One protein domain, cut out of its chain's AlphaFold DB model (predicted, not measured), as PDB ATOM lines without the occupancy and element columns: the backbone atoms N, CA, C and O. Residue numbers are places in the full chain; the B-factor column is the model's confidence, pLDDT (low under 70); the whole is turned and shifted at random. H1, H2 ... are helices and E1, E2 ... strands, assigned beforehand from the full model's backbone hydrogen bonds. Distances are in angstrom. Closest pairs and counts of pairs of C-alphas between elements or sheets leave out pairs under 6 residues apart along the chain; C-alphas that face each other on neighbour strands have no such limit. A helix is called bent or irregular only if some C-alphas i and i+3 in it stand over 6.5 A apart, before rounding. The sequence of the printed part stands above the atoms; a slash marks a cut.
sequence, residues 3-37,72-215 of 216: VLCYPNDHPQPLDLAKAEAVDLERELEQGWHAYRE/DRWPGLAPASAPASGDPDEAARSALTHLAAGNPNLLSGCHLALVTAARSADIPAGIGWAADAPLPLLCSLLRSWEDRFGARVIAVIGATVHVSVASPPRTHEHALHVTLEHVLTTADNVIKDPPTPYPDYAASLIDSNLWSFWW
ATOM      1  N   VAL A   3     -26.674   8.972  -7.045       58.06
ATOM      2  CA  VAL A   3     -25.269   8.715  -6.672       58.06
ATOM      3  C   VAL A   3     -25.259   7.993  -5.336       58.06
ATOM      4  O   VAL A   3     -26.121   8.257  -4.506       58.06
ATOM      5  N   LEU A   4     -24.316   7.087  -5.104       61.59
ATOM      6  CA  LEU A   4     -24.148   6.474  -3.787       61.59
ATOM      7  C   LEU A   4     -23.275   7.348  -2.874       61.59
ATOM      8  O   LEU A   4     -22.178   7.713  -3.292       61.59
ATOM      9  N   CYS A   5     -23.756   7.647  -1.659       58.25
ATOM     10  CA  CYS A   5     -23.071   8.447  -0.629       58.25
ATOM     11  C   CYS A   5     -23.282   7.848   0.784       58.25
ATOM     12  O   CYS A   5     -24.256   7.123   1.017       58.25
ATOM     13  N   TYR A   6     -22.412   8.180   1.750       52.00
ATOM     14  CA  TYR A   6     -22.607   7.846   3.174       52.00
ATOM     15  C   TYR A   6     -23.499   8.876   3.903       52.00
ATOM     16  O   TYR A   6     -23.539  10.041   3.513       52.00
ATOM     17  N   PRO A   7     -24.226   8.476   4.967       47.38
ATOM     18  CA  PRO A   7     -25.352   9.243   5.506       47.38
ATOM     19  C   PRO A   7     -24.999  10.357   6.514       47.38
ATOM     20  O   PRO A   7     -25.921  11.021   6.976       47.38
ATOM     21  N   ASN A   8     -23.726  10.574   6.875       46.72
ATOM     22  CA  ASN A   8     -23.372  11.398   8.048       46.72
ATOM     23  C   ASN A   8     -22.407  12.572   7.821       46.72
ATOM     24  O   ASN A   8     -22.086  13.256   8.791       46.72
ATOM     25  N   ASP A   9     -22.010  12.872   6.588       45.88
ATOM     26  CA  ASP A   9     -21.300  14.120   6.327       45.88
ATOM     27  C   ASP A   9     -22.334  15.207   5.993       45.88
ATOM     28  O   ASP A   9     -23.098  15.098   5.034       45.88
ATOM     29  N   HIS A  10     -22.352  16.285   6.786       51.41
ATOM     30  CA  HIS A  10     -23.038  17.546   6.471       51.41
ATOM     31  C   HIS A  10     -22.041  18.605   5.973       51.41
ATOM     32  O   HIS A  10     -21.888  19.653   6.613       51.41
ATOM     33  N   PRO A  11     -21.305  18.375   4.883       58.00
ATOM     34  CA  PRO A  11     -20.390  19.376   4.400       58.00
ATOM     35  C   PRO A  11     -21.168  20.446   3.632       58.00
ATOM     36  O   PRO A  11     -22.214  20.197   3.025       58.00
ATOM     37  N   GLN A  12     -20.683  21.682   3.693       63.31
ATOM     38  CA  GLN A  12     -21.258  22.753   2.890       63.31
ATOM     39  C   GLN A  12     -20.964  22.477   1.412       63.31
ATOM     40  O   GLN A  12     -19.796  22.270   1.073       63.31
ATOM     41  N   PRO A  13     -21.980  22.512   0.529       71.25
ATOM     42  CA  PRO A  13     -21.745  22.449  -0.901       71.25
ATOM     43  C   PRO A  13     -20.737  23.517  -1.320       71.25
ATOM     44  O   PRO A  13     -20.802  24.666  -0.864       71.25
ATOM     45  N   LEU A  14     -19.803  23.144  -2.190       75.81
ATOM     46  CA  LEU A  14     -18.881  24.110  -2.770       75.81
ATOM     47  C   LEU A  14     -19.671  25.074  -3.665       75.81
ATOM     48  O   LEU A  14     -20.536  24.661  -4.436       75.81
ATOM     49  N   ASP A  15     -19.325  26.359  -3.609       80.19
ATOM     50  CA  ASP A  15     -19.759  27.317  -4.620       80.19
ATOM     51  C   ASP A  15     -19.197  26.911  -5.992       80.19
ATOM     52  O   ASP A  15     -17.993  27.027  -6.237       80.19
ATOM     53  N   LEU A  16     -20.069  26.427  -6.882       80.94
ATOM     54  CA  LEU A  16     -19.698  25.963  -8.221       80.94
ATOM     55  C   LEU A  16     -19.059  27.066  -9.076       80.94
ATOM     56  O   LEU A  16     -18.302  26.737  -9.992       80.94
ATOM     57  N   ALA A  17     -19.253  28.347  -8.735       80.56
ATOM     58  CA  ALA A  17     -18.535  29.450  -9.373       80.56
ATOM     59  C   ALA A  17     -17.010  29.313  -9.211       80.56
ATOM     60  O   ALA A  17     -16.254  29.728 -10.086       80.56
ATOM     61  N   LYS A  18     -16.538  28.674  -8.130       83.00
ATOM     62  CA  LYS A  18     -15.112  28.376  -7.942       83.00
ATOM     63  C   LYS A  18     -14.598  27.361  -8.954       83.00
ATOM     64  O   LYS A  18     -13.486  27.533  -9.427       83.00
ATOM     65  N   ALA A  19     -15.385  26.333  -9.281       81.56
ATOM     66  CA  ALA A  19     -15.023  25.348 -10.301       81.56
ATOM     67  C   ALA A  19     -15.099  25.945 -11.718       81.56
ATOM     68  O   ALA A  19     -14.277  25.624 -12.566       81.56
ATOM     69  N   GLU A  20     -16.058  26.839 -11.974       85.12
ATOM     70  CA  GLU A  20     -16.164  27.578 -13.244       85.12
ATOM     71  C   GLU A  20     -15.020  28.573 -13.461       85.12
ATOM     72  O   GLU A  20     -14.618  28.804 -14.597       85.12
ATOM     73  N   ALA A  21     -14.482  29.146 -12.384       89.38
ATOM     74  CA  ALA A  21     -13.350  30.062 -12.445       89.38
ATOM     75  C   ALA A  21     -11.998  29.363 -12.687       89.38
ATOM     76  O   ALA A  21     -10.998  30.052 -12.886       89.38
ATOM     77  N   VAL A  22     -11.947  28.025 -12.650       93.06
ATOM     78  CA  VAL A  22     -10.717  27.262 -12.900       93.06
ATOM     79  C   VAL A  22     -10.364  27.322 -14.383       93.06
ATOM     80  O   VAL A  22     -11.060  26.750 -15.223       93.06
ATOM     81  N   ASP A  23      -9.229  27.944 -14.692       95.88
ATOM     82  CA  ASP A  23      -8.556  27.783 -15.981       95.88
ATOM     83  C   ASP A  23      -7.861  26.416 -16.005       95.88
ATOM     84  O   ASP A  23      -6.720  26.264 -15.565       95.88
ATOM     85  N   LEU A  24      -8.604  25.398 -16.448       96.19
ATOM     86  CA  LEU A  24      -8.191  24.000 -16.345       96.19
ATOM     87  C   LEU A  24      -6.830  23.744 -16.993       96.19
ATOM     88  O   LEU A  24      -5.975  23.101 -16.393       96.19
ATOM     89  N   GLU A  25      -6.628  24.229 -18.215       96.31
ATOM     90  CA  GLU A  25      -5.407  23.947 -18.965       96.31
ATOM     91  C   GLU A  25      -4.193  24.606 -18.308       96.31
ATOM     92  O   GLU A  25      -3.152  23.968 -18.158       96.31
ATOM     93  N   ARG A  26      -4.359  25.836 -17.810       97.06
ATOM     94  CA  ARG A  26      -3.318  26.552 -17.071       97.06
ATOM     95  C   ARG A  26      -2.972  25.893 -15.731       97.06
ATOM     96  O   ARG A  26      -1.802  25.887 -15.345       97.06
ATOM     97  N   GLU A  27      -3.960  25.397 -14.988       97.19
ATOM     98  CA  GLU A  27      -3.725  24.692 -13.717       97.19
ATOM     99  C   GLU A  27      -2.999  23.361 -13.949       97.19
ATOM    100  O   GLU A  27      -2.026  23.050 -13.256       97.19
ATOM    101  N   LEU A  28      -3.405  22.596 -14.967       97.50
ATOM    102  CA  LEU A  28      -2.740  21.337 -15.305       97.50
ATOM    103  C   LEU A  28      -1.327  21.546 -15.849       97.50
ATOM    104  O   LEU A  28      -0.438  20.775 -15.501       97.50
ATOM    105  N   GLU A  29      -1.082  22.597 -16.633       98.06
ATOM    106  CA  GLU A  29       0.267  22.948 -17.087       98.06
ATOM    107  C   GLU A  29       1.194  23.269 -15.900       98.06
ATOM    108  O   GLU A  29       2.319  22.767 -15.825       98.06
ATOM    109  N   GLN A  30       0.715  24.039 -14.915       97.19
ATOM    110  CA  GLN A  30       1.467  24.300 -13.679       97.19
ATOM    111  C   GLN A  30       1.726  23.012 -12.887       97.19
ATOM    112  O   GLN A  30       2.853  22.769 -12.442       97.19
ATOM    113  N   GLY A  31       0.705  22.162 -12.743       96.25
ATOM    114  CA  GLY A  31       0.841  20.853 -12.109       96.25
ATOM    115  C   GLY A  31       1.853  19.958 -12.831       96.25
ATOM    116  O   GLY A  31       2.655  19.286 -12.178       96.25
ATOM    117  N   TRP A  32       1.868  19.994 -14.166       97.44
ATOM    118  CA  TRP A  32       2.812  19.261 -15.006       97.44
ATOM    119  C   TRP A  32       4.249  19.713 -14.775       97.44
ATOM    120  O   TRP A  32       5.118  18.861 -14.607       97.44
ATOM    121  N   HIS A  33       4.504  21.022 -14.694       97.31
ATOM    122  CA  HIS A  33       5.837  21.537 -14.369       97.31
ATOM    123  C   HIS A  33       6.336  20.999 -13.025       97.31
ATOM    124  O   HIS A  33       7.427  20.434 -12.955       97.31
ATOM    125  N   ALA A  34       5.505  21.078 -11.982       95.12
ATOM    126  CA  ALA A  34       5.865  20.582 -10.658       95.12
ATOM    127  C   ALA A  34       6.065  19.053 -10.638       95.12
ATOM    128  O   ALA A  34       6.964  18.541  -9.969       95.12
ATOM    129  N   TYR A  35       5.237  18.302 -11.371       93.94
ATOM    130  CA  TYR A  35       5.412  16.858 -11.552       93.94
ATOM    131  C   TYR A  35       6.730  16.536 -12.269       93.94
ATOM    132  O   TYR A  35       7.476  15.662 -11.824       93.94
ATOM    133  N   ARG A  36       7.039  17.264 -13.346       94.94
ATOM    134  CA  ARG A  36       8.225  17.046 -14.175       94.94
ATOM    135  C   ARG A  36       9.516  17.323 -13.413       94.94
ATOM    136  O   ARG A  36      10.465  16.556 -13.552       94.94
ATOM    137  N   GLU A  37       9.541  18.371 -12.593       94.38
ATOM    138  CA  GLU A  37      10.663  18.664 -11.693       94.38
ATOM    139  C   GLU A  37      10.917  17.493 -10.733       94.38
ATOM    140  O   GLU A  37      12.016  16.939 -10.727       94.38
ATOM    141  N   ASP A  72       8.240  15.728 -22.880       93.94
ATOM    142  CA  ASP A  72       9.314  16.714 -22.711       93.94
ATOM    143  C   ASP A  72       8.789  18.140 -22.474       93.94
ATOM    144  O   ASP A  72       9.453  18.950 -21.824       93.94
ATOM    145  N   ARG A  73       7.579  18.419 -22.959       96.62
ATOM    146  CA  ARG A  73       6.795  19.642 -22.760       96.62
ATOM    147  C   ARG A  73       5.350  19.293 -22.409       96.62
ATOM    148  O   ARG A  73       4.909  18.188 -22.717       96.62
ATOM    149  N   TRP A  74       4.609  20.240 -21.836       97.44
ATOM    150  CA  TRP A  74       3.173  20.083 -21.599       97.44
ATOM    151  C   TRP A  74       2.452  19.706 -22.911       97.44
ATOM    152  O   TRP A  74       2.517  20.476 -23.875       97.44
ATOM    153  N   PRO A  75       1.803  18.525 -22.995       97.31
ATOM    154  CA  PRO A  75       1.146  18.076 -24.223       97.31
ATOM    155  C   PRO A  75      -0.264  18.663 -24.418       97.31
ATOM    156  O   PRO A  75      -0.913  18.336 -25.410       97.31
ATOM    157  N   GLY A  76      -0.748  19.506 -23.498       97.75
ATOM    158  CA  GLY A  76      -2.148  19.930 -23.455       97.75
ATOM    159  C   GLY A  76      -3.054  18.873 -22.824       97.75
ATOM    160  O   GLY A  76      -2.587  17.854 -22.312       97.75
ATOM    161  N   LEU A  77      -4.367  19.097 -22.885       97.75
ATOM    162  CA  LEU A  77      -5.359  18.075 -22.542       97.75
ATOM    163  C   LEU A  77      -5.325  16.920 -23.550       97.75
ATOM    164  O   LEU A  77      -5.147  17.127 -24.752       97.75
ATOM    165  N   ALA A  78      -5.561  15.702 -23.070       97.31
ATOM    166  CA  ALA A  78      -5.733  14.533 -23.911       97.31
ATOM    167  C   ALA A  78      -6.866  14.775 -24.919       97.31
ATOM    168  O   ALA A  78      -7.929  15.299 -24.561       97.31
ATOM    169  N   PRO A  79      -6.689  14.397 -26.192       96.56
ATOM    170  CA  PRO A  79      -7.752  14.542 -27.169       96.56
ATOM    171  C   PRO A  79      -8.969  13.703 -26.759       96.56
ATOM    172  O   PRO A  79      -8.843  12.677 -26.086       96.56
ATOM    173  N   ALA A  80     -10.159  14.137 -27.180       94.19
ATOM    174  CA  ALA A  80     -11.367  13.338 -27.023       94.19
ATOM    175  C   ALA A  80     -11.212  11.979 -27.724       94.19
ATOM    176  O   ALA A  80     -10.612  11.884 -28.798       94.19
ATOM    177  N   SER A  81     -11.783  10.935 -27.129       87.50
ATOM    178  CA  SER A  81     -11.880   9.633 -27.788       87.50
ATOM    179  C   SER A  81     -12.840   9.712 -28.972       87.50
ATOM    180  O   SER A  81     -13.786  10.503 -28.976       87.50
ATOM    181  N   ALA A  82     -12.656   8.830 -29.956       81.69
ATOM    182  CA  ALA A  82     -13.723   8.579 -30.915       81.69
ATOM    183  C   ALA A  82     -14.987   8.165 -30.134       81.69
ATOM    184  O   ALA A  82     -14.887   7.280 -29.275       81.69
ATOM    185  N   PRO A  83     -16.147   8.802 -30.383       70.94
ATOM    186  CA  PRO A  83     -17.343   8.535 -29.605       70.94
ATOM    187  C   PRO A  83     -17.715   7.062 -29.744       70.94
ATOM    188  O   PRO A  83     -17.937   6.563 -30.852       70.94
ATOM    189  N   ALA A  84     -17.772   6.359 -28.615       69.00
ATOM    190  CA  ALA A  84     -18.392   5.049 -28.573       69.00
ATOM    191  C   ALA A  84     -19.865   5.198 -28.982       69.00
ATOM    192  O   ALA A  84     -20.523   6.173 -28.629       69.00
ATOM    193  N   SER A  85     -20.409   4.224 -29.707       64.12
ATOM    194  CA  SER A  85     -21.785   4.266 -30.227       64.12
ATOM    195  C   SER A  85     -22.886   4.245 -29.145       64.12
ATOM    196  O   SER A  85     -24.059   4.104 -29.485       64.12
ATOM    197  N   GLY A  86     -22.527   4.305 -27.859       70.88
ATOM    198  CA  GLY A  86     -23.419   4.127 -26.715       70.88
ATOM    199  C   GLY A  86     -23.701   5.419 -25.948       70.88
ATOM    200  O   GLY A  86     -22.896   6.345 -25.929       70.88
ATOM    201  N   ASP A  87     -24.857   5.449 -25.286       89.25
ATOM    202  CA  ASP A  87     -25.254   6.498 -24.344       89.25
ATOM    203  C   ASP A  87     -24.336   6.486 -23.099       89.25
ATOM    204  O   ASP A  87     -24.215   5.432 -22.460       89.25
ATOM    205  N   PRO A  88     -23.708   7.616 -22.714       93.50
ATOM    206  CA  PRO A  88     -22.918   7.714 -21.487       93.50
ATOM    207  C   PRO A  88     -23.641   7.234 -20.227       93.50
ATOM    208  O   PRO A  88     -23.016   6.651 -19.341       93.50
ATOM    209  N   ASP A  89     -24.959   7.416 -20.152       92.94
ATOM    210  CA  ASP A  89     -25.723   6.992 -18.980       92.94
ATOM    211  C   ASP A  89     -25.931   5.465 -18.948       92.94
ATOM    212  O   ASP A  89     -26.053   4.882 -17.869       92.94
ATOM    213  N   GLU A  90     -25.930   4.787 -20.099       93.62
ATOM    214  CA  GLU A  90     -25.901   3.317 -20.162       93.62
ATOM    215  C   GLU A  90     -24.530   2.777 -19.749       93.62
ATOM    216  O   GLU A  90     -24.451   1.850 -18.937       93.62
ATOM    217  N   ALA A  91     -23.448   3.408 -20.215       93.88
ATOM    218  CA  ALA A  91     -22.097   3.070 -19.766       93.88
ATOM    219  C   ALA A  91     -21.963   3.216 -18.239       93.88
ATOM    220  O   ALA A  91     -21.400   2.340 -17.582       93.88
ATOM    221  N   ALA A  92     -22.560   4.263 -17.658       94.75
ATOM    222  CA  ALA A  92     -22.600   4.476 -16.215       94.75
ATOM    223  C   ALA A  92     -23.319   3.351 -15.454       94.75
ATOM    224  O   ALA A  92     -22.804   2.863 -14.445       94.75
ATOM    225  N   ARG A  93     -24.477   2.883 -15.945       93.44
ATOM    226  CA  ARG A  93     -25.209   1.748 -15.342       93.44
ATOM    227  C   ARG A  93     -24.397   0.454 -15.399       93.44
ATOM    228  O   ARG A  93     -24.346  -0.285 -14.410       93.44
ATOM    229  N   SER A  94     -23.746   0.191 -16.531       93.25
ATOM    230  CA  SER A  94     -22.890  -0.988 -16.694       93.25
ATOM    231  C   SER A  94     -21.682  -0.930 -15.757       93.25
ATOM    232  O   SER A  94     -21.391  -1.907 -15.066       93.25
ATOM    233  N   ALA A  95     -21.012   0.222 -15.674       93.81
ATOM    234  CA  ALA A  95     -19.857   0.424 -14.802       93.81
ATOM    235  C   ALA A  95     -20.220   0.284 -13.316       93.81
ATOM    236  O   ALA A  95     -19.497  -0.375 -12.571       93.81
ATOM    237  N   LEU A  96     -21.368   0.822 -12.887       91.00
ATOM    238  CA  LEU A  96     -21.865   0.640 -11.520       91.00
ATOM    239  C   LEU A  96     -22.147  -0.837 -11.211       91.00
ATOM    240  O   LEU A  96     -21.818  -1.316 -10.127       91.00
ATOM    241  N   THR A  97     -22.714  -1.571 -12.172       90.94
ATOM    242  CA  THR A  97     -22.951  -3.017 -12.041       90.94
ATOM    243  C   THR A  97     -21.634  -3.780 -11.875       90.94
ATOM    244  O   THR A  97     -21.523  -4.642 -11.004       90.94
ATOM    245  N   HIS A  98     -20.615  -3.435 -12.666       90.94
ATOM    246  CA  HIS A  98     -19.278  -4.023 -12.558       90.94
ATOM    247  C   HIS A  98     -18.610  -3.698 -11.215       90.94
ATOM    248  O   HIS A  98     -18.071  -4.600 -10.572       90.94
ATOM    249  N   LEU A  99     -18.698  -2.445 -10.756       90.12
ATOM    250  CA  LEU A  99     -18.184  -2.013  -9.452       90.12
ATOM    251  C   LEU A  99     -18.824  -2.819  -8.310       90.12
ATOM    252  O   LEU A  99     -18.116  -3.333  -7.443       90.12
ATOM    253  N   ALA A 100     -20.151  -2.978  -8.352       87.81
ATOM    254  CA  ALA A 100     -20.920  -3.751  -7.380       87.81
ATOM    255  C   ALA A 100     -20.506  -5.230  -7.336       87.81
ATOM    256  O   ALA A 100     -20.361  -5.804  -6.258       87.81
ATOM    257  N   ALA A 101     -20.314  -5.844  -8.506       87.94
ATOM    258  CA  ALA A 101     -19.945  -7.251  -8.620       87.94
ATOM    259  C   ALA A 101     -18.502  -7.521  -8.165       87.94
ATOM    260  O   ALA A 101     -18.244  -8.543  -7.532       87.94
ATOM    261  N   GLY A 102     -17.573  -6.609  -8.470       84.56
ATOM    262  CA  GLY A 102     -16.163  -6.735  -8.090       84.56
ATOM    263  C   GLY A 102     -15.906  -6.496  -6.602       84.56
ATOM    264  O   GLY A 102     -14.968  -7.063  -6.049       84.56
ATOM    265  N   ASN A 103     -16.747  -5.695  -5.939       79.50
ATOM    266  CA  ASN A 103     -16.563  -5.311  -4.540       79.50
ATOM    267  C   ASN A 103     -17.885  -5.379  -3.753       79.50
ATOM    268  O   ASN A 103     -18.431  -4.343  -3.367       79.50
ATOM    269  N   PRO A 104     -18.404  -6.582  -3.450       73.94
ATOM    270  CA  PRO A 104     -19.714  -6.734  -2.810       73.94
ATOM    271  C   PRO A 104     -19.808  -6.041  -1.442       73.94
ATOM    272  O   PRO A 104     -20.882  -5.598  -1.046       73.94
ATOM    273  N   ASN A 105     -18.681  -5.893  -0.738       79.25
ATOM    274  CA  ASN A 105     -18.626  -5.202   0.551       79.25
ATOM    275  C   ASN A 105     -18.521  -3.675   0.432       79.25
ATOM    276  O   ASN A 105     -18.844  -2.991   1.396       79.25
ATOM    277  N   LEU A 106     -18.098  -3.134  -0.716       75.81
ATOM    278  CA  LEU A 106     -17.948  -1.687  -0.919       75.81
ATOM    279  C   LEU A 106     -19.302  -0.971  -0.845       75.81
ATOM    280  O   LEU A 106     -19.403   0.144  -0.349       75.81
ATOM    281  N   LEU A 107     -20.361  -1.643  -1.299       71.38
ATOM    282  CA  LEU A 107     -21.721  -1.109  -1.267       71.38
ATOM    283  C   LEU A 107     -22.419  -1.312   0.083       71.38
ATOM    284  O   LEU A 107     -23.507  -0.770   0.299       71.38
ATOM    285  N   SER A 108     -21.818  -2.070   1.004       74.38
ATOM    286  CA  SER A 108     -22.380  -2.291   2.335       74.38
ATOM    287  C   SER A 108     -22.414  -0.975   3.112       74.38
ATOM    288  O   SER A 108     -21.383  -0.421   3.482       74.38
ATOM    289  N   GLY A 109     -23.622  -0.468   3.364       69.88
ATOM    290  CA  GLY A 109     -23.834   0.806   4.059       69.88
ATOM    291  C   GLY A 109     -23.820   2.046   3.158       69.88
ATOM    292  O   GLY A 109     -23.981   3.150   3.672       69.88
ATOM    293  N   CYS A 110     -23.679   1.887   1.838       73.31
ATOM    294  CA  CYS A 110     -23.900   2.980   0.891       73.31
ATOM    295  C   CYS A 110     -25.403   3.274   0.742       73.31
ATOM    296  O   CYS A 110     -26.220   2.354   0.656       73.31
ATOM    297  N   HIS A 111     -25.772   4.553   0.648       73.50
ATOM    298  CA  HIS A 111     -27.147   4.985   0.392       73.50
ATOM    299  C   HIS A 111     -27.262   5.694  -0.951       73.50
ATOM    300  O   HIS A 111     -26.358   6.412  -1.363       73.50
ATOM    301  N   LEU A 112     -28.403   5.531  -1.620       78.38
ATOM    302  CA  LEU A 112     -28.704   6.278  -2.836       78.38
ATOM    303  C   LEU A 112     -29.104   7.715  -2.484       78.38
ATOM    304  O   LEU A 112     -30.143   7.943  -1.866       78.38
ATOM    305  N   ALA A 113     -28.296   8.675  -2.912       76.62
ATOM    306  CA  ALA A 113     -28.558  10.098  -2.834       76.62
ATOM    307  C   ALA A 113     -29.090  10.626  -4.174       76.62
ATOM    308  O   ALA A 113     -28.610  10.272  -5.254       76.62
ATOM    309  N   LEU A 114     -30.084  11.511  -4.104       79.50
ATOM    310  CA  LEU A 114     -30.524  12.316  -5.238       79.50
ATOM    311  C   LEU A 114     -29.874  13.690  -5.129       79.50
ATOM    312  O   LEU A 114     -30.237  14.486  -4.267       79.50
ATOM    313  N   VAL A 115     -28.914  13.952  -6.012       81.56
ATOM    314  CA  VAL A 115     -28.165  15.210  -6.036       81.56
ATOM    315  C   VAL A 115     -28.728  16.101  -7.133       81.56
ATOM    316  O   VAL A 115     -28.819  15.702  -8.300       81.56
ATOM    317  N   THR A 116     -29.111  17.322  -6.769       81.00
ATOM    318  CA  THR A 116     -29.466  18.363  -7.733       81.00
ATOM    319  C   THR A 116     -28.187  18.931  -8.337       81.00
ATOM    320  O   THR A 116     -27.558  19.805  -7.747       81.00
ATOM    321  N   ALA A 117     -27.799  18.427  -9.505       83.50
ATOM    322  CA  ALA A 117     -26.642  18.908 -10.248       83.50
ATOM    323  C   ALA A 117     -26.977  18.981 -11.742       83.50
ATOM    324  O   ALA A 117     -27.637  18.088 -12.276       83.50
ATOM    325  N   ALA A 118     -26.533  20.051 -12.407       86.44
ATOM    326  CA  ALA A 118     -26.690  20.208 -13.855       86.44
ATOM    327  C   ALA A 118     -25.815  19.213 -14.636       86.44
ATOM    328  O   ALA A 118     -26.165  18.812 -15.744       86.44
ATOM    329  N   ARG A 119     -24.696  18.804 -14.030       91.62
ATOM    330  CA  ARG A 119     -23.711  17.858 -14.556       91.62
ATOM    331  C   ARG A 119     -23.367  16.821 -13.500       91.62
ATOM    332  O   ARG A 119     -23.434  17.105 -12.306       91.62
ATOM    333  N   SER A 120     -22.980  15.625 -13.931       93.12
ATOM    334  CA  SER A 120     -22.517  14.603 -12.992       93.12
ATOM    335  C   SER A 120     -21.158  14.976 -12.383       93.12
ATOM    336  O   SER A 120     -20.896  14.686 -11.222       93.12
ATOM    337  N   ALA A 121     -20.334  15.711 -13.128       94.56
ATOM    338  CA  ALA A 121     -19.046  16.233 -12.693       94.56
ATOM    339  C   ALA A 121     -19.118  17.113 -11.435       94.56
ATOM    340  O   ALA A 121     -18.151  17.187 -10.686       94.56
ATOM    341  N   ASP A 122     -20.269  17.740 -11.190       93.19
ATOM    342  CA  ASP A 122     -20.475  18.650 -10.062       93.19
ATOM    343  C   ASP A 122     -21.020  17.943  -8.820       93.19
ATOM    344  O   ASP A 122     -21.209  18.574  -7.781       93.19
ATOM    345  N   ILE A 123     -21.284  16.636  -8.900       91.50
ATOM    346  CA  ILE A 123     -21.798  15.846  -7.779       91.50
ATOM    347  C   ILE A 123     -20.902  15.963  -6.539       91.50
ATOM    348  O   ILE A 123     -21.468  16.257  -5.486       91.50
ATOM    349  N   PRO A 124     -19.562  15.782  -6.614       91.12
ATOM    350  CA  PRO A 124     -18.709  15.867  -5.429       91.12
ATOM    351  C   PRO A 124     -18.851  17.217  -4.712       91.12
ATOM    352  O   PRO A 124     -19.053  17.263  -3.502       91.12
ATOM    353  N   ALA A 125     -18.871  18.315  -5.472       89.62
ATOM    354  CA  ALA A 125     -19.127  19.658  -4.954       89.62
ATOM    355  C   ALA A 125     -20.549  19.838  -4.400       89.62
ATOM    356  O   ALA A 125     -20.724  20.442  -3.341       89.62
ATOM    357  N   GLY A 126     -21.563  19.313  -5.091       87.62
ATOM    358  CA  GLY A 126     -22.974  19.468  -4.740       87.62
ATOM    359  C   GLY A 126     -23.379  18.733  -3.462       87.62
ATOM    360  O   GLY A 126     -24.241  19.217  -2.732       87.62
ATOM    361  N   ILE A 127     -22.737  17.599  -3.165       85.44
ATOM    362  CA  ILE A 127     -22.897  16.893  -1.883       85.44
ATOM    363  C   ILE A 127     -21.929  17.396  -0.808       85.44
ATOM    364  O   ILE A 127     -21.982  16.898   0.309       85.44
ATOM    365  N   GLY A 128     -21.051  18.343  -1.163       82.31
ATOM    366  CA  GLY A 128     -19.983  18.900  -0.332       82.31
ATOM    367  C   GLY A 128     -18.893  17.898   0.064       82.31
ATOM    368  O   GLY A 128     -18.222  18.110   1.058       82.31
ATOM    369  N   TRP A 129     -18.709  16.804  -0.669       87.88
ATOM    370  CA  TRP A 129     -17.786  15.722  -0.313       87.88
ATOM    371  C   TRP A 129     -16.430  16.218   0.233       87.88
ATOM    372  O   TRP A 129     -15.759  17.039  -0.396       87.88
ATOM    373  N   ALA A 130     -16.064  15.728   1.421       78.94
ATOM    374  CA  ALA A 130     -14.889  16.161   2.169       78.94
ATOM    375  C   ALA A 130     -13.762  15.121   2.062       78.94
ATOM    376  O   ALA A 130     -13.852  14.039   2.636       78.94
ATOM    377  N   ALA A 131     -12.713  15.477   1.328       84.50
ATOM    378  CA  ALA A 131     -11.437  14.772   1.205       84.50
ATOM    379  C   ALA A 131     -10.345  15.818   0.906       84.50
ATOM    380  O   ALA A 131     -10.696  16.942   0.524       84.50
ATOM    381  N   ASP A 132      -9.053  15.471   0.972       89.06
ATOM    382  CA  ASP A 132      -7.973  16.402   0.583       89.06
ATOM    383  C   ASP A 132      -7.894  16.653  -0.938       89.06
ATOM    384  O   ASP A 132      -6.993  17.332  -1.441       89.06
ATOM    385  N   ALA A 133      -8.865  16.142  -1.698       89.38
ATOM    386  CA  ALA A 133      -8.992  16.389  -3.122       89.38
ATOM    387  C   ALA A 133      -9.083  17.900  -3.434       89.38
ATOM    388  O   ALA A 133      -9.858  18.629  -2.801       89.38
ATOM    389  N   PRO A 134      -8.387  18.395  -4.479       91.56
ATOM    390  CA  PRO A 134      -8.511  19.777  -4.937       91.56
ATOM    391  C   PRO A 134      -9.859  19.987  -5.651       91.56
ATOM    392  O   PRO A 134      -9.943  20.048  -6.877       91.56
ATOM    393  N   LEU A 135     -10.943  20.089  -4.876       90.81
ATOM    394  CA  LEU A 135     -12.325  19.949  -5.348       90.81
ATOM    395  C   LEU A 135     -12.716  20.857  -6.537       90.81
ATOM    396  O   LEU A 135     -13.355  20.343  -7.459       90.81
ATOM    397  N   PRO A 136     -12.336  22.156  -6.600       93.25
ATOM    398  CA  PRO A 136     -12.610  22.981  -7.780       93.25
ATOM    399  C   PRO A 136     -11.931  22.455  -9.054       93.25
ATOM    400  O   PRO A 136     -12.574  22.380 -10.102       93.25
ATOM    401  N   LEU A 137     -10.655  22.059  -8.959       94.44
ATOM    402  CA  LEU A 137      -9.895  21.492 -10.076       94.44
ATOM    403  C   LEU A 137     -10.475  20.139 -10.488       94.44
ATOM    404  O   LEU A 137     -10.671  19.904 -11.677       94.44
ATOM    405  N   LEU A 138     -10.823  19.287  -9.518       95.62
ATOM    406  CA  LEU A 138     -11.446  17.991  -9.779       95.62
ATOM    407  C   LEU A 138     -12.779  18.145 -10.522       95.62
ATOM    408  O   LEU A 138     -12.994  17.461 -11.517       95.62
ATOM    409  N   CYS A 139     -13.658  19.061 -10.102       95.69
ATOM    410  CA  CYS A 139     -14.916  19.309 -10.818       95.69
ATOM    411  C   CYS A 139     -14.660  19.810 -12.250       95.69
ATOM    412  O   CYS A 139     -15.335  19.380 -13.183       95.69
ATOM    413  N   SER A 140     -13.662  20.678 -12.447       96.44
ATOM    414  CA  SER A 140     -13.277  21.168 -13.779       96.44
ATOM    415  C   SER A 140     -12.727  20.048 -14.682       96.44
ATOM    416  O   SER A 140     -13.175  19.894 -15.822       96.44
ATOM    417  N   LEU A 141     -11.848  19.189 -14.152       97.12
ATOM    418  CA  LEU A 141     -11.365  17.970 -14.817       97.12
ATOM    419  C   LEU A 141     -12.517  17.036 -15.190       97.12
ATOM    420  O   LEU A 141     -12.631  16.627 -16.344       97.12
ATOM    421  N   LEU A 142     -13.409  16.749 -14.238       97.62
ATOM    422  CA  LEU A 142     -14.568  15.891 -14.459       97.62
ATOM    423  C   LEU A 142     -15.462  16.448 -15.570       97.62
ATOM    424  O   LEU A 142     -15.855  15.681 -16.439       97.62
ATOM    425  N   ARG A 143     -15.735  17.761 -15.611       97.06
ATOM    426  CA  ARG A 143     -16.502  18.402 -16.703       97.06
ATOM    427  C   ARG A 143     -15.817  18.208 -18.056       97.06
ATOM    428  O   ARG A 143     -16.469  17.848 -19.031       97.06
ATOM    429  N   SER A 144     -14.499  18.387 -18.100       97.44
ATOM    430  CA  SER A 144     -13.703  18.139 -19.306       97.44
ATOM    431  C   SER A 144     -13.775  16.673 -19.751       97.44
ATOM    432  O   SER A 144     -13.903  16.393 -20.944       97.44
ATOM    433  N   TRP A 145     -13.755  15.720 -18.816       97.94
ATOM    434  CA  TRP A 145     -13.933  14.295 -19.111       97.94
ATOM    435  C   TRP A 145     -15.366  13.923 -19.497       97.94
ATOM    436  O   TRP A 145     -15.551  13.033 -20.328       97.94
ATOM    437  N   GLU A 146     -16.387  14.589 -18.948       96.62
ATOM    438  CA  GLU A 146     -17.771  14.433 -19.411       96.62
ATOM    439  C   GLU A 146     -17.863  14.763 -20.900       96.62
ATOM    440  O   GLU A 146     -18.398  13.969 -21.674       96.62
ATOM    441  N   ASP A 147     -17.295  15.902 -21.298       95.31
ATOM    442  CA  ASP A 147     -17.378  16.397 -22.667       95.31
ATOM    443  C   ASP A 147     -16.499  15.569 -23.635       95.31
ATOM    444  O   ASP A 147     -16.904  15.322 -24.773       95.31
ATOM    445  N   ARG A 148     -15.318  15.096 -23.200       95.94
ATOM    446  CA  ARG A 148     -14.353  14.365 -24.055       95.94
ATOM    447  C   ARG A 148     -14.530  12.850 -24.096       95.94
ATOM    448  O   ARG A 148     -14.218  12.228 -25.112       95.94
ATOM    449  N   PHE A 149     -14.974  12.248 -22.999       96.75
ATOM    450  CA  PHE A 149     -14.997  10.792 -22.833       96.75
ATOM    451  C   PHE A 149     -16.375  10.253 -22.440       96.75
ATOM    452  O   PHE A 149     -16.543   9.037 -22.301       96.75
ATOM    453  N   GLY A 150     -17.374  11.127 -22.264       96.25
ATOM    454  CA  GLY A 150     -18.674  10.737 -21.725       96.25
ATOM    455  C   GLY A 150     -18.547  10.222 -20.294       96.25
ATOM    456  O   GLY A 150     -19.192   9.236 -19.939       96.25
ATOM    457  N   ALA A 151     -17.650  10.817 -19.504       97.06
ATOM    458  CA  ALA A 151     -17.470  10.427 -18.115       97.06
ATOM    459  C   ALA A 151     -18.737  10.701 -17.286       97.06
ATOM    460  O   ALA A 151     -19.473  11.646 -17.570       97.06
ATOM    461  N   ARG A 152     -18.991   9.895 -16.251       97.06
ATOM    462  CA  ARG A 152     -20.024  10.156 -15.240       97.06
ATOM    463  C   ARG A 152     -19.537   9.794 -13.850       97.06
ATOM    464  O   ARG A 152     -19.021   8.700 -13.653       97.06
ATOM    465  N   VAL A 153     -19.767  10.664 -12.871       96.06
ATOM    466  CA  VAL A 153     -19.586  10.299 -11.457       96.06
ATOM    467  C   VAL A 153     -20.720   9.356 -11.054       96.06
ATOM    468  O   VAL A 153     -21.892   9.730 -11.135       96.06
ATOM    469  N   ILE A 154     -20.375   8.134 -10.640       93.69
ATOM    470  CA  ILE A 154     -21.357   7.082 -10.312       93.69
ATOM    471  C   ILE A 154     -21.422   6.758  -8.818       93.69
ATOM    472  O   ILE A 154     -22.467   6.320  -8.333       93.69
ATOM    473  N   ALA A 155     -20.340   6.992  -8.074       91.00
ATOM    474  CA  ALA A 155     -20.305   6.783  -6.633       91.00
ATOM    475  C   ALA A 155     -19.240   7.662  -5.970       91.00
ATOM    476  O   ALA A 155     -18.184   7.912  -6.554       91.00
ATOM    477  N   VAL A 156     -19.523   8.092  -4.741       90.69
ATOM    478  CA  VAL A 156     -18.570   8.760  -3.854       90.69
ATOM    479  C   VAL A 156     -18.609   8.025  -2.515       90.69
ATOM    480  O   VAL A 156     -19.602   8.084  -1.790       90.69
ATOM    481  N   ILE A 157     -17.561   7.256  -2.223       87.62
ATOM    482  CA  ILE A 157     -17.528   6.293  -1.114       87.62
ATOM    483  C   ILE A 157     -16.312   6.599  -0.246       87.62
ATOM    484  O   ILE A 157     -15.172   6.442  -0.680       87.62
ATOM    485  N   GLY A 158     -16.558   7.056   0.984       87.38
ATOM    486  CA  GLY A 158     -15.502   7.575   1.854       87.38
ATOM    487  C   GLY A 158     -14.775   8.719   1.155       87.38
ATOM    488  O   GLY A 158     -15.416   9.654   0.683       87.38
ATOM    489  N   ALA A 159     -13.458   8.598   1.015       91.00
ATOM    490  CA  ALA A 159     -12.627   9.559   0.301       91.00
ATOM    491  C   ALA A 159     -12.260   9.102  -1.131       91.00
ATOM    492  O   ALA A 159     -11.240   9.504  -1.684       91.00
ATOM    493  N   THR A 160     -13.107   8.270  -1.753       92.50
ATOM    494  CA  THR A 160     -12.945   7.800  -3.139       92.50
ATOM    495  C   THR A 160     -14.079   8.276  -4.047       92.50
ATOM    496  O   THR A 160     -15.256   8.140  -3.710       92.50
ATOM    497  N   VAL A 161     -13.735   8.757  -5.242       95.00
ATOM    498  CA  VAL A 161     -14.673   9.041  -6.340       95.00
ATOM    499  C   VAL A 161     -14.534   7.969  -7.417       95.00
ATOM    500  O   VAL A 161     -13.437   7.716  -7.915       95.00
ATOM    501  N   HIS A 162     -15.660   7.376  -7.815       95.56
ATOM    502  CA  HIS A 162     -15.742   6.432  -8.927       95.56
ATOM    503  C   HIS A 162     -16.414   7.079 -10.138       95.56
ATOM    504  O   HIS A 162     -17.513   7.641 -10.045       95.56
ATOM    505  N   VAL A 163     -15.761   6.951 -11.290       97.69
ATOM    506  CA  VAL A 163     -16.146   7.594 -12.545       97.69
ATOM    507  C   VAL A 163     -16.304   6.530 -13.622       97.69
ATOM    508  O   VAL A 163     -15.359   5.813 -13.937       97.69
ATOM    509  N   SER A 164     -17.492   6.416 -14.209       97.69
ATOM    510  CA  SER A 164     -17.672   5.622 -15.424       97.69
ATOM    511  C   SER A 164     -17.217   6.404 -16.644       97.69
ATOM    512  O   SER A 164     -17.426   7.614 -16.682       97.69
ATOM    513  N   VAL A 165     -16.716   5.731 -17.675       96.88
ATOM    514  CA  VAL A 165     -16.237   6.364 -18.909       96.88
ATOM    515  C   VAL A 165     -16.815   5.659 -20.123       96.88
ATOM    516  O   VAL A 165     -16.580   4.470 -20.328       96.88
ATOM    517  N   ALA A 166     -17.575   6.383 -20.944       96.44
ATOM    518  CA  ALA A 166     -18.234   5.811 -22.118       96.44
ATOM    519  C   ALA A 166     -17.252   5.527 -23.265       96.44
ATOM    520  O   ALA A 166     -17.371   4.517 -23.960       96.44
ATOM    521  N   SER A 167     -16.268   6.408 -23.448       95.94
ATOM    522  CA  SER A 167     -15.275   6.334 -24.521       95.94
ATOM    523  C   SER A 167     -13.853   6.331 -23.938       95.94
ATOM    524  O   SER A 167     -13.176   7.359 -23.994       95.94
ATOM    525  N   PRO A 168     -13.395   5.208 -23.347       95.69
ATOM    526  CA  PRO A 168     -12.048   5.105 -22.783       95.69
ATOM    527  C   PRO A 168     -10.970   5.149 -23.879       95.69
ATOM    528  O   PRO A 168     -11.292   4.900 -25.051       95.69
ATOM    529  N   PRO A 169      -9.703   5.444 -23.530       96.00
ATOM    530  CA  PRO A 169      -8.610   5.396 -24.493       96.00
ATOM    531  C   PRO A 169      -8.479   3.987 -25.086       96.00
ATOM    532  O   PRO A 169      -8.665   2.981 -24.404       96.00
ATOM    533  N   ARG A 170      -8.182   3.916 -26.388       95.06
ATOM    534  CA  ARG A 170      -8.065   2.651 -27.148       95.06
ATOM    535  C   ARG A 170      -6.643   2.358 -27.617       95.06
ATOM    536  O   ARG A 170      -6.362   1.272 -28.116       95.06
ATOM    537  N   THR A 171      -5.753   3.339 -27.513       96.50
ATOM    538  CA  THR A 171      -4.356   3.228 -27.933       96.50
ATOM    539  C   THR A 171      -3.444   3.554 -26.766       96.50
ATOM    540  O   THR A 171      -3.809   4.313 -25.869       96.50
ATOM    541  N   HIS A 172      -2.235   3.001 -26.802       96.38
ATOM    542  CA  HIS A 172      -1.243   3.244 -25.765       96.38
ATOM    543  C   HIS A 172      -0.851   4.727 -25.670       96.38
ATOM    544  O   HIS A 172      -0.817   5.277 -24.580       96.38
ATOM    545  N   GLU A 173      -0.639   5.404 -26.803       96.50
ATOM    546  CA  GLU A 173      -0.323   6.841 -26.835       96.50
ATOM    547  C   GLU A 173      -1.429   7.688 -26.194       96.50
ATOM    548  O   GLU A 173      -1.156   8.574 -25.385       96.50
ATOM    549  N   HIS A 174      -2.691   7.380 -26.504       96.94
ATOM    550  CA  HIS A 174      -3.818   8.089 -25.912       96.94
ATOM    551  C   HIS A 174      -3.928   7.817 -24.413       96.94
ATOM    552  O   HIS A 174      -4.152   8.742 -23.637       96.94
ATOM    553  N   ALA A 175      -3.718   6.568 -24.001       97.75
ATOM    554  CA  ALA A 175      -3.746   6.195 -22.598       97.75
ATOM    555  C   ALA A 175      -2.627   6.875 -21.798       97.75
ATOM    556  O   ALA A 175      -2.908   7.416 -20.735       97.75
ATOM    557  N   LEU A 176      -1.403   6.959 -22.340       97.50
ATOM    558  CA  LEU A 176      -0.299   7.714 -21.733       97.50
ATOM    559  C   LEU A 176      -0.672   9.185 -21.521       97.50
ATOM    560  O   LEU A 176      -0.295   9.766 -20.508       97.50
ATOM    561  N   HIS A 177      -1.412   9.800 -22.447       97.81
ATOM    562  CA  HIS A 177      -1.872  11.183 -22.299       97.81
ATOM    563  C   HIS A 177      -2.944  11.310 -21.207       97.81
ATOM    564  O   HIS A 177      -2.831  12.168 -20.336       97.81
ATOM    565  N   VAL A 178      -3.943  10.422 -21.187       98.00
ATOM    566  CA  VAL A 178      -4.990  10.411 -20.145       98.00
ATOM    567  C   VAL A 178      -4.396  10.152 -18.754       98.00
ATOM    568  O   VAL A 178      -4.775  10.815 -17.789       98.00
ATOM    569  N   THR A 179      -3.408   9.259 -18.644       97.56
ATOM    570  CA  THR A 179      -2.678   9.010 -17.394       97.56
ATOM    571  C   THR A 179      -2.044  10.273 -16.833       97.56
ATOM    572  O   THR A 179      -2.033  10.444 -15.615       97.56
ATOM    573  N   LEU A 180      -1.567  11.186 -17.684       97.75
ATOM    574  CA  LEU A 180      -1.003  12.441 -17.204       97.75
ATOM    575  C   LEU A 180      -2.045  13.249 -16.434       97.75
ATOM    576  O   LEU A 180      -1.771  13.729 -15.340       97.75
ATOM    577  N   GLU A 181      -3.259  13.351 -16.971       97.88
ATOM    578  CA  GLU A 181      -4.355  14.040 -16.292       97.88
ATOM    579  C   GLU A 181      -4.728  13.345 -14.979       97.88
ATOM    580  O   GLU A 181      -4.948  14.028 -13.983       97.88
ATOM    581  N   HIS A 182      -4.725  12.005 -14.937       97.06
ATOM    582  CA  HIS A 182      -4.969  11.242 -13.707       97.06
ATOM    583  C   HIS A 182      -3.909  11.534 -12.641       97.06
ATOM    584  O   HIS A 182      -4.256  11.793 -11.493       97.06
ATOM    585  N   VAL A 183      -2.626  11.552 -13.004       95.19
ATOM    586  CA  VAL A 183      -1.530  11.906 -12.084       95.19
ATOM    587  C   VAL A 183      -1.714  13.322 -11.529       95.19
ATOM    588  O   VAL A 183      -1.495  13.566 -10.341       95.19
ATOM    589  N   LEU A 184      -2.169  14.253 -12.369       96.00
ATOM    590  CA  LEU A 184      -2.397  15.649 -11.994       96.00
ATOM    591  C   LEU A 184      -3.655  15.870 -11.139       96.00
ATOM    592  O   LEU A 184      -3.804  16.948 -10.568       96.00
ATOM    593  N   THR A 185      -4.513  14.857 -10.963       94.31
ATOM    594  CA  THR A 185      -5.575  14.885  -9.934       94.31
ATOM    595  C   THR A 185      -5.029  14.829  -8.508       94.31
ATOM    596  O   THR A 185      -5.776  15.093  -7.568       94.31
ATOM    597  N   THR A 186      -3.757  14.432  -8.360       92.69
ATOM    598  CA  THR A 186      -3.069  14.158  -7.091       92.69
ATOM    599  C   THR A 186      -3.690  13.041  -6.251       92.69
ATOM    600  O   THR A 186      -3.434  12.989  -5.053       92.69
ATOM    601  N   ALA A 187      -4.501  12.167  -6.852       93.44
ATOM    602  CA  ALA A 187      -5.105  11.034  -6.160       93.44
ATOM    603  C   ALA A 187      -4.045  10.022  -5.696       93.44
ATOM    604  O   ALA A 187      -3.193   9.580  -6.472       93.44
ATOM    605  N   ASP A 188      -4.122   9.614  -4.438       90.31
ATOM    606  CA  ASP A 188      -3.117   8.811  -3.745       90.31
ATOM    607  C   ASP A 188      -2.982   7.399  -4.316       90.31
ATOM    608  O   ASP A 188      -1.872   6.882  -4.437       90.31
ATOM    609  N   ASN A 189      -4.075   6.812  -4.800       87.81
ATOM    610  CA  ASN A 189      -4.036   5.531  -5.513       87.81
ATOM    611  C   ASN A 189      -3.383   5.621  -6.906       87.81
ATOM    612  O   ASN A 189      -3.172   4.598  -7.550       87.81
ATOM    613  N   VAL A 190      -3.100   6.832  -7.396       88.00
ATOM    614  CA  VAL A 190      -2.363   7.069  -8.645       88.00
ATOM    615  C   VAL A 190      -0.909   7.438  -8.350       88.00
ATOM    616  O   VAL A 190      -0.013   6.993  -9.061       88.00
ATOM    617  N   ILE A 191      -0.659   8.246  -7.312       83.00
ATOM    618  CA  ILE A 191       0.673   8.816  -7.047       83.00
ATOM    619  C   ILE A 191       1.449   8.179  -5.880       83.00
ATOM    620  O   ILE A 191       2.645   8.458  -5.768       83.00
ATOM    621  N   LYS A 192       0.829   7.361  -5.011       74.81
ATOM    622  CA  LYS A 192       1.454   6.868  -3.763       74.81
ATOM    623  C   LYS A 192       1.453   5.343  -3.546       74.81
ATOM    624  O   LYS A 192       2.461   4.874  -3.024       74.81
ATOM    625  N   ASP A 193       0.411   4.568  -3.891       60.78
ATOM    626  CA  ASP A 193       0.242   3.218  -3.289       60.78
ATOM    627  C   ASP A 193      -0.110   2.038  -4.222       60.78
ATOM    628  O   ASP A 193      -1.189   2.014  -4.821       60.78
ATOM    629  N   PRO A 194       0.765   1.008  -4.256       56.88
ATOM    630  CA  PRO A 194       2.140   1.193  -4.714       56.88
ATOM    631  C   PRO A 194       2.095   1.878  -6.086       56.88
ATOM    632  O   PRO A 194       1.176   1.605  -6.864       56.88
ATOM    633  N   PRO A 195       3.048   2.765  -6.420       65.44
ATOM    634  CA  PRO A 195       3.008   3.438  -7.706       65.44
ATOM    635  C   PRO A 195       3.135   2.378  -8.798       65.44
ATOM    636  O   PRO A 195       4.207   1.822  -9.024       65.44
ATOM    637  N   THR A 196       2.016   2.072  -9.450       82.81
ATOM    638  CA  THR A 196       2.034   1.311 -10.693       82.81
ATOM    639  C   THR A 196       2.866   2.148 -11.663       82.81
ATOM    640  O   THR A 196       2.540   3.333 -11.818       82.81
ATOM    641  N   PRO A 197       3.941   1.606 -12.266       88.88
ATOM    642  CA  PRO A 197       4.765   2.372 -13.191       88.88
ATOM    643  C   PRO A 197       3.895   3.082 -14.226       88.88
ATOM    644  O   PRO A 197       2.883   2.541 -14.680       88.88
ATOM    645  N   TYR A 198       4.264   4.308 -14.598       92.94
ATOM    646  CA  TYR A 198       3.443   5.146 -15.472       92.94
ATOM    647  C   TYR A 198       2.963   4.416 -16.746       92.94
ATOM    648  O   TYR A 198       1.775   4.521 -17.071       92.94
ATOM    649  N   PRO A 199       3.816   3.647 -17.461       93.31
ATOM    650  CA  PRO A 199       3.389   2.906 -18.650       93.31
ATOM    651  C   PRO A 199       2.372   1.797 -18.352       93.31
ATOM    652  O   PRO A 199       1.462   1.577 -19.154       93.31
ATOM    653  N   ASP A 200       2.494   1.135 -17.202       93.06
ATOM    654  CA  ASP A 200       1.601   0.051 -16.784       93.06
ATOM    655  C   ASP A 200       0.244   0.596 -16.355       93.06
ATOM    656  O   ASP A 200      -0.803   0.066 -16.739       93.06
ATOM    657  N   TYR A 201       0.244   1.720 -15.631       94.38
ATOM    658  CA  TYR A 201      -0.991   2.412 -15.290       94.38
ATOM    659  C   TYR A 201      -1.703   2.873 -16.567       94.38
ATOM    660  O   TYR A 201      -2.900   2.629 -16.716       94.38
ATOM    661  N   ALA A 202      -0.977   3.444 -17.535       95.94
ATOM    662  CA  ALA A 202      -1.535   3.790 -18.840       95.94
ATOM    663  C   ALA A 202      -2.112   2.572 -19.573       95.94
ATOM    664  O   ALA A 202      -3.232   2.632 -20.078       95.94
ATOM    665  N   ALA A 203      -1.408   1.440 -19.587       96.44
ATOM    666  CA  ALA A 203      -1.927   0.210 -20.179       96.44
ATOM    667  C   ALA A 203      -3.242  -0.242 -19.517       96.44
ATOM    668  O   ALA A 203      -4.159  -0.663 -20.223       96.44
ATOM    669  N   SER A 204      -3.374  -0.078 -18.195       95.44
ATOM    670  CA  SER A 204      -4.599  -0.417 -17.455       95.44
ATOM    671  C   SER A 204      -5.811   0.459 -17.807       95.44
ATOM    672  O   SER A 204      -6.950   0.045 -17.589       95.44
ATOM    673  N   LEU A 205      -5.594   1.656 -18.372       96.62
ATOM    674  CA  LEU A 205      -6.680   2.546 -18.794       96.62
ATOM    675  C   LEU A 205      -7.286   2.153 -20.146       96.62
ATOM    676  O   LEU A 205      -8.404   2.580 -20.452       96.62
ATOM    677  N   ILE A 206      -6.576   1.360 -20.956       96.94
ATOM    678  CA  ILE A 206      -7.062   0.940 -22.272       96.94
ATOM    679  C   ILE A 206      -8.327   0.105 -22.096       96.94
ATOM    680  O   ILE A 206      -8.352  -0.857 -21.333       96.94
ATOM    681  N   ASP A 207      -9.391   0.496 -22.797       95.19
ATOM    682  CA  ASP A 207     -10.718  -0.129 -22.721       95.19
ATOM    683  C   ASP A 207     -11.367  -0.108 -21.321       95.19
ATOM    684  O   ASP A 207     -12.447  -0.671 -21.134       95.19
ATOM    685  N   SER A 208     -10.767   0.579 -20.343       95.19
ATOM    686  CA  SER A 208     -11.278   0.636 -18.976       95.19
ATOM    687  C   SER A 208     -12.381   1.681 -18.841       95.19
ATOM    688  O   SER A 208     -12.141   2.888 -18.825       95.19
ATOM    689  N   ASN A 209     -13.620   1.208 -18.713       95.38
ATOM    690  CA  ASN A 209     -14.808   2.045 -18.544       95.38
ATOM    691  C   ASN A 209     -15.042   2.525 -17.098       95.38
ATOM    692  O   ASN A 209     -16.093   3.107 -16.826       95.38
ATOM    693  N   LEU A 210     -14.129   2.251 -16.163       95.94
ATOM    694  CA  LEU A 210     -14.274   2.607 -14.752       95.94
ATOM    695  C   LEU A 210     -12.946   3.115 -14.193       95.94
ATOM    696  O   LEU A 210     -11.973   2.370 -14.106       95.94
ATOM    697  N   TRP A 211     -12.935   4.369 -13.760       97.06
ATOM    698  CA  TRP A 211     -11.813   4.996 -13.069       97.06
ATOM    699  C   TRP A 211     -12.177   5.244 -11.609       97.06
ATOM    700  O   TRP A 211     -13.340   5.475 -11.274       97.06
ATOM    701  N   SER A 212     -11.182   5.168 -10.731       94.81
ATOM    702  CA  SER A 212     -11.349   5.400  -9.297       94.81
ATOM    703  C   SER A 212     -10.201   6.258  -8.792       94.81
ATOM    704  O   SER A 212      -9.051   6.011  -9.155       94.81
ATOM    705  N   PHE A 213     -10.520   7.238  -7.959       95.56
ATOM    706  CA  PHE A 213      -9.560   8.190  -7.416       95.56
ATOM    707  C   PHE A 213      -9.798   8.343  -5.918       95.56
ATOM    708  O   PHE A 213     -10.934   8.596  -5.519       95.56
ATOM    709  N   TRP A 214      -8.755   8.169  -5.115       93.81
ATOM    710  CA  TRP A 214      -8.788   8.258  -3.655       93.81
ATOM    711  C   TRP A 214      -7.824   9.336  -3.157       93.81
ATOM    712  O   TRP A 214      -6.751   9.509  -3.728       93.81
ATOM    713  N   TRP A 215      -8.214  10.046  -2.103       93.00
ATOM    714  CA  TRP A 215      -7.400  11.024  -1.377       93.00
ATOM    715  C   TRP A 215      -7.587  10.775   0.124       93.00
ATOM    716  O   TRP A 215      -8.692  10.404   0.512       93.00
TER     717      TRP A 215
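What this domain is: This is residues 3 to 37 and 72 to 215 of the 216 residues of the protein "DUF4253 domain-containing protein" of Streptomyces typhae (UniProt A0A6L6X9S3). A three-stranded sheet of E3, E4 and E5 is the middle layer of three, with H3 over one face and the hairpin of H4 and H5 over the other. The two-stranded sheet of E1 and E2 lies beyond the E3 edge, and H2, H6, H7 and H8 gather beyond the E5 edge. The 179 printed residues hold eight named helices and five named strands, in the order E1 H1 H2 H3 E2 H4 H5 E3 E4 H6 H7 H8 E5; both sheets are antiparallel, the larger in the order E3, E4, E5. The class is mixed, helices and strands; the whole is compact, with a radius of gyration of the C-alphas of 15.6 A and spans of 45 by 33 by 33 A.

Where its parts are: E1, residues 3 to 5, begins at C-alpha 3 (-25.269, 8.715, -6.672). H1 is residues 16 to 20, H2 residues 24 to 37, 20.1 A long, and H3 residues 88 to 102, 20.8 A. E2 is residues 111 to 114; H4, residues 120 to 126, is irregular, with C-alphas 121 and 124 7.3 A apart. H5 is residues 135 to 149, 19.9 A; E3 residues 151 to 157, 17.5 A; E4 residues 160 to 165, 16.2 A. H6 is residues 172 to 184, 18.6 A; H7 residues 188 to 191; H8 residues 198 to 205. E5, residues 210 to 214, ends at C-alpha 214 (-8.788, 8.258, -3.655).

How they stand to each other: E3 and E4 form an antiparallel hairpin, with N 152 and O 164 2.8 A apart; E4 and E5 are antiparallel, with N 163 and O 211 at 2.8 A. H3 lies over E3 and E4 at a height over the sheet of 8.3 A, its Ala 92 and Ser 164 C-alphas closest at 5.1 A. H4 and H5, on the opposite face, touch at a shallow tilt of 11 degrees, opposite ways, closest at the C-alphas of Ala 121 and Leu 142, 4.8 A. E1 and E2 are antiparallel, with N 113 and O 3 at 2.7 A; the closest C-alphas of E1 and E3, Leu 4 and Ala 155, are 4.8 A apart. H5 touches H1 with residues 135 to 140 alone, closest at Pro 136 and Ala 19, C-alphas 4.2 A apart. H6 touches H8, about perpendicular at 76 degrees, closest at the C-alphas of Ala 175 and Ala 202, 5.0 A. H2 touches H6 at 88 degrees, about perpendicular, closest at the C-alphas of Gly 31 and Leu 184, 6.1 A. H7 only grazes the larger sheet, with residues 188 to 190. Every O i to N i+4 pair is within hydrogen-bond range in H1, H2, H3, H5 and H8; H6 has 8 of 9, H4 1 of 3 beside 3 of 4 O i to N i+3 pairs, and H7 is too short for such a pair.

The domain as a whole: The C-alphas farthest apart, of Asp 72 and Gly 109, are 45.5 A apart. Residues 38 to 71 are not printed, and C-alphas 37 and 72 are 11.3 A apart across the cut. Of the links printed whole, none is long. Mean pLDDT of the printed part is 88.2; it is under 70 at residues 3 to 12, 84 to 85, 109 and 193 to 195.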